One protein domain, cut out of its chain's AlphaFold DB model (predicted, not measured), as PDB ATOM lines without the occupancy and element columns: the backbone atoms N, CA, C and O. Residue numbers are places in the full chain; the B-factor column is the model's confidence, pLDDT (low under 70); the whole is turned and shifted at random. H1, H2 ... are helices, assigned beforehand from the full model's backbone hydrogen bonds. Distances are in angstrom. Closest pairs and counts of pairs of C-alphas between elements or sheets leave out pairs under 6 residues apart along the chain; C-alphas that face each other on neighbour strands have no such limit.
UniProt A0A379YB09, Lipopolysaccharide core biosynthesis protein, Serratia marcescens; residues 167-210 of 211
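AT A GLANCE: This is residues 167 to 210 of the 211 residues of the protein "Lipopolysaccharide core biosynthesis protein" of Serratia marcescens (UniProt A0A379YB09). From the first residue, the printed part is an open zigzag: helix H1 at one end, a long link crossing to the other end and folding back near residues 193 to 198, then short helix H2. The helices are far from each other. Of 44 residues, under half, 20, are in these two named helices, class all helix, with no named strand. The whole is only just extended, close to loose, with a radius of gyration of the C-alphas of 14.1 A, and only just flat, spanning 37 by 25 by 13 A.

IN THESE COORDINATES: Find C-alpha 167 at (134.513, 180.640, 136.986); from there H1, residues 167 to 179, runs 18.2 A. H2, residues 202 to 208, runs 10.1 A and ends at C-alpha 208, (130.886, 149.194, 147.432).

HOW THE PARTS SIT: H1 and H2 are apart, with no C-alpha of one within 8 A of the other. In both, every O i to N i+4 pair is within hydrogen-bond range. Residues 167 to 175, 177 to 185 and 193 to 198 stand free.

THE WHOLE: The C-alphas farthest apart, of Glu 167 and Lys 197, are 37.5 A apart. The link from H1 to H2, residues 180 to 201, is long. The printed part has no cut; residues 209 to 210 have pLDDT under 70.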
ATOM      1  N   GLU A 167     135.096 180.347 135.672       96.88
ATOM      2  CA  GLU A 167     134.513 180.640 136.986       96.88
ATOM      3  C   GLU A 167     133.691 179.458 137.515       96.88
ATOM      4  O   GLU A 167     133.779 179.118 138.693       96.88
ATOM      5  N   GLU A 168     132.917 178.782 136.655       96.06
ATOM      6  CA  GLU A 168     132.170 177.577 137.039       96.06
ATOM      7  C   GLU A 168     133.115 176.452 137.485       96.06
ATOM      8  O   GLU A 168     132.824 175.743 138.454       96.06
ATOM      9  N   ARG A 169     134.266 176.310 136.814       95.75
ATOM     10  CA  ARG A 169     135.302 175.333 137.179       95.75
ATOM     11  C   ARG A 169     135.970 175.690 138.503       95.75
ATOM     12  O   ARG A 169     136.118 174.810 139.349       95.75
ATOM     13  N   GLN A 170     136.322 176.958 138.701       96.62
ATOM     14  CA  GLN A 170     136.930 177.432 139.943       96.62
ATOM     15  C   GLN A 170     135.978 177.258 141.131       96.62
ATOM     16  O   GLN A 170     136.366 176.709 142.158       96.62
ATOM     17  N   LEU A 171     134.709 177.640 140.970       96.31
ATOM     18  CA  LEU A 171     133.692 177.475 142.006       96.31
ATOM     19  C   LEU A 171     133.462 175.998 142.351       96.31
ATOM     20  O   LEU A 171     133.250 175.656 143.515       96.31
ATOM     21  N   ALA A 172     133.486 175.109 141.355       93.06
ATOM     22  CA  ALA A 172     133.395 173.672 141.595       93.06
ATOM     23  C   ALA A 172     134.614 173.148 142.370       93.06
ATOM     24  O   ALA A 172     134.433 172.415 143.339       93.06
ATOM     25  N   ALA A 173     135.828 173.559 141.991       92.25
ATOM     26  CA  ALA A 173     137.059 173.175 142.679       92.25
ATOM     27  C   ALA A 173     137.075 173.658 144.138       92.25
ATOM     28  O   ALA A 173     137.338 172.861 145.037       92.25
ATOM     29  N   GLN A 174     136.697 174.915 144.385       94.56
ATOM     30  CA  GLN A 174     136.589 175.474 145.732       94.56
ATOM     31  C   GLN A 174     135.588 174.684 146.587       94.56
ATOM     32  O   GLN A 174     135.905 174.268 147.695       94.56
ATOM     33  N   ARG A 175     134.399 174.381 146.049       94.06
ATOM     34  CA  ARG A 175     133.391 173.580 146.768       94.06
ATOM     35  C   ARG A 175     133.859 172.166 147.089       94.06
ATOM     36  O   ARG A 175     133.401 171.605 148.081       94.06
ATOM     37  N   LEU A 176     134.687 171.566 146.235       91.75
ATOM     38  CA  LEU A 176     135.274 170.255 146.507       91.75
ATOM     39  C   LEU A 176     136.297 170.356 147.640       91.75
ATOM     40  O   LEU A 176     136.218 169.559 148.564       91.75
ATOM     41  N   GLN A 177     137.176 171.362 147.618       90.62
ATOM     42  CA  GLN A 177     138.166 171.598 148.677       90.62
ATOM     43  C   GLN A 177     137.523 171.920 150.036       90.62
ATOM     44  O   GLN A 177     138.009 171.469 151.065       90.62
ATOM     45  N   GLU A 178     136.417 172.668 150.051       94.19
ATOM     46  CA  GLU A 178     135.699 173.021 151.285       94.19
ATOM     47  C   GLU A 178     134.939 171.840 151.909       94.19
ATOM     48  O   GLU A 178     134.684 171.838 153.112       94.19
ATOM     49  N   ARG A 179     134.507 170.864 151.100       93.12
ATOM     50  CA  ARG A 179     133.589 169.796 151.546       93.12
ATOM     51  C   ARG A 179     134.216 168.422 151.638       93.12
ATOM     52  O   ARG A 179     133.643 167.555 152.296       93.12
ATOM     53  N   LEU A 180     135.315 168.197 150.934       90.12
ATOM     54  CA  LEU A 180     136.014 166.925 150.923       90.12
ATOM     55  C   LEU A 180     137.378 167.100 151.589       90.12
ATOM     56  O   LEU A 180     138.032 168.122 151.378       90.12
ATOM     57  N   PRO A 181     137.831 166.107 152.371       88.94
ATOM     58  CA  PRO A 181     139.201 166.095 152.854       88.94
ATOM     59  C   PRO A 181     140.179 166.053 151.675       88.94
ATOM     60  O   PRO A 181     139.825 165.640 150.568       88.94
ATOM     61  N   SER A 182     141.427 166.452 151.921       87.81
ATOM     62  CA  SER A 182     142.490 166.289 150.930       87.81
ATOM     63  C   SER A 182     142.699 164.798 150.662       87.81
ATOM     64  O   SER A 182     143.108 164.049 151.548       87.81
ATOM     65  N   VAL A 183     142.353 164.365 149.454       87.00
ATOM     66  CA  VAL A 183     142.454 162.977 148.998       87.00
ATOM     67  C   VAL A 183     143.067 162.945 147.608       87.00
ATOM     68  O   VAL A 183     142.884 163.865 146.813       87.00
ATOM     69  N   GLU A 184     143.770 161.860 147.295       85.19
ATOM     70  CA  GLU A 184     144.412 161.683 145.990       85.19
ATOM     71  C   GLU A 184     143.382 161.464 144.865       85.19
ATOM     72  O   GLU A 184     143.619 161.817 143.710       85.19
ATOM     73  N   ARG A 185     142.218 160.875 145.187       87.31
ATOM     74  CA  ARG A 185     141.183 160.512 144.209       87.31
ATOM     75  C   ARG A 185     139.786 160.783 144.743       87.31
ATOM     76  O   ARG A 185     139.470 160.464 145.884       87.31
ATOM     77  N   VAL A 186     138.932 161.319 143.875       87.75
ATOM     78  CA  VAL A 186     137.515 161.568 144.160       87.75
ATOM     79  C   VAL A 186     136.667 160.798 143.155       87.75
ATOM     80  O   VAL A 186     136.765 161.021 141.949       87.75
ATOM     81  N   CYS A 187     135.796 159.925 143.656       88.94
ATOM     82  CA  CYS A 187     134.816 159.199 142.853       88.94
ATOM     83  C   CYS A 187     133.422 159.794 143.077       88.94
ATOM     84  O   CYS A 187     132.936 159.853 144.204       88.94
ATOM     85  N   ALA A 188     132.758 160.220 142.002       88.50
ATOM     86  CA  ALA A 188     131.384 160.714 142.063       88.50
ATOM     87  C   ALA A 188     130.393 159.599 141.706       88.50
ATOM     88  O   ALA A 188     130.490 158.994 140.639       88.50
ATOM     89  N   VAL A 189     129.401 159.364 142.570       88.75
ATOM     90  CA  VAL A 189     128.358 158.352 142.348       88.75
ATOM     91  C   VAL A 189     126.990 159.022 142.279       88.75
ATOM     92  O   VAL A 189     126.519 159.625 143.242       88.75
ATOM     93  N   HIS A 190     126.315 158.902 141.135       87.06
ATOM     94  CA  HIS A 190     124.952 159.399 140.963       87.06
ATOM     95  C   HIS A 190     123.930 158.284 141.234       87.06
ATOM     96  O   HIS A 190     123.595 157.497 140.350       87.06
ATOM     97  N   ILE A 191     123.404 158.238 142.459       86.75
ATOM     98  CA  ILE A 191     122.520 157.156 142.939       86.75
ATOM     99  C   ILE A 191     121.035 157.337 142.578       86.75
ATOM    100  O   ILE A 191     120.211 156.453 142.823       86.75
ATOM    101  N   SER A 192     120.657 158.497 142.033       83.12
ATOM    102  CA  SER A 192     119.251 158.873 141.878       83.12
ATOM    103  C   SER A 192     118.668 158.458 140.520       83.12
ATOM    104  O   SER A 192     119.309 158.547 139.476       83.12
ATOM    105  N   SER A 193     117.407 158.016 140.518       85.06
ATOM    106  CA  SER A 193     116.633 157.766 139.299       85.06
ATOM    107  C   SER A 193     115.150 157.975 139.570       85.06
ATOM    108  O   SER A 193     114.648 157.633 140.639       85.06
ATOM    109  N   ARG A 194     114.425 158.502 138.576       83.81
ATOM    110  CA  ARG A 194     112.962 158.659 138.649       83.81
ATOM    111  C   ARG A 194     112.225 157.318 138.663       83.81
ATOM    112  O   ARG A 194     111.075 157.269 139.082       83.81
ATOM    113  N   SER A 195     112.854 156.251 138.170       86.25
ATOM    114  CA  SER A 195     112.261 154.915 138.135       86.25
ATOM    115  C   SER A 195     112.795 154.081 139.298       86.25
ATOM    116  O   SER A 195     113.999 153.812 139.324       86.25
ATOM    117  N   PRO A 196     111.933 153.604 140.220       85.31
ATOM    118  CA  PRO A 196     112.355 152.756 141.330       85.31
ATOM    119  C   PRO A 196     113.141 151.517 140.897       85.31
ATOM    120  O   PRO A 196     114.144 151.200 141.519       85.31
ATOM    121  N   LYS A 197     112.745 150.888 139.782       90.00
ATOM    122  CA  LYS A 197     113.398 149.694 139.218       90.00
ATOM    123  C   LYS A 197     114.821 149.951 138.699       90.00
ATOM    124  O   LYS A 197     115.559 149.008 138.462       90.00
ATOM    125  N   ARG A 198     115.189 151.219 138.486       85.75
ATOM    126  CA  ARG A 198     116.523 151.650 138.034       85.75
ATOM    127  C   ARG A 198     117.370 152.220 139.174       85.75
ATOM    128  O   ARG A 198     118.406 152.820 138.908       85.75
ATOM    129  N   ARG A 199     116.911 152.109 140.425       88.56
ATOM    130  CA  ARG A 199     117.692 152.476 141.606       88.56
ATOM    131  C   ARG A 199     118.313 151.211 142.169       88.56
ATOM    132  O   ARG A 199     117.605 150.252 142.462       88.56
ATOM    133  N   TRP A 200     119.628 151.217 142.317       87.44
ATOM    134  CA  TRP A 200     120.304 150.174 143.072       87.44
ATOM    135  C   TRP A 200     120.062 150.403 144.576       87.44
ATOM    136  O   TRP A 200     119.984 151.568 144.983       87.44
ATOM    137  N   PRO A 201     119.886 149.345 145.393       87.94
ATOM    138  CA  PRO A 201     119.682 149.489 146.835       87.94
ATOM    139  C   PRO A 201     120.805 150.288 147.505       87.94
ATOM    140  O   PRO A 201     121.980 150.121 147.166       87.94
ATOM    141  N   VAL A 202     120.444 151.149 148.458       85.12
ATOM    142  CA  VAL A 202     121.380 152.071 149.129       85.12
ATOM    143  C   VAL A 202     122.458 151.298 149.886       85.12
ATOM    144  O   VAL A 202     123.631 151.661 149.848       85.12
ATOM    145  N   GLU A 203     122.082 150.172 150.487       86.50
ATOM    146  CA  GLU A 203     122.966 149.287 151.245       86.50
ATOM    147  C   GLU A 203     124.091 148.734 150.359       86.50
ATOM    148  O   GLU A 203     125.223 148.552 150.808       86.50
ATOM    149  N   ARG A 204     123.807 148.506 149.070       86.38
ATOM    150  CA  ARG A 204     124.805 148.013 148.113       86.38
ATOM    151  C   ARG A 204     125.777 149.106 147.675       86.38
ATOM    152  O   ARG A 204     126.965 148.819 147.536       86.38
ATOM    153  N   TYR A 205     125.313 150.351 147.534       83.38
ATOM    154  CA  TYR A 205     126.212 151.491 147.325       83.38
ATOM    155  C   TYR A 205     127.166 151.665 148.512       83.38
ATOM    156  O   TYR A 205     128.372 151.790 148.303       83.38
ATOM    157  N   ALA A 206     126.647 151.602 149.744       80.25
ATOM    158  CA  ALA A 206     127.452 151.745 150.960       80.25
ATOM    159  C   ALA A 206     128.563 150.684 151.046       80.25
ATOM    160  O   ALA A 206     129.723 151.029 151.260       80.25
ATOM    161  N   LYS A 207     128.231 149.413 150.771       78.88
ATOM    162  CA  LYS A 207     129.191 148.296 150.778       78.88
ATOM    163  C   LYS A 207     130.262 148.388 149.682       78.88
ATOM    164  O   LYS A 207     131.350 147.853 149.840       78.88
ATOM    165  N   SER A 208     129.954 149.043 148.564       70.81
ATOM    166  CA  SER A 208     130.886 149.194 147.432       70.81
ATOM    167  C   SER A 208     131.831 150.384 147.590       70.81
ATOM    168  O   SER A 208     132.792 150.503 146.841       70.81
ATOM    169  N   SER A 209     131.546 151.273 148.544       61.53
ATOM    170  CA  SER A 209     132.327 152.488 148.799       61.53
ATOM    171  C   SER A 209     133.390 152.288 149.888       61.53
ATOM    172  O   SER A 209     134.007 153.258 150.309       61.53
ATOM    173  N   THR A 210     133.567 151.054 150.379       59.16
ATOM    174  CA  THR A 210     134.427 150.693 151.523       59.16
ATOM    175  C   THR A 210     135.782 150.089 151.115       59.16
ATOM    176  O   THR A 210     136.344 149.306 151.874       59.16
TER     177      THR A 210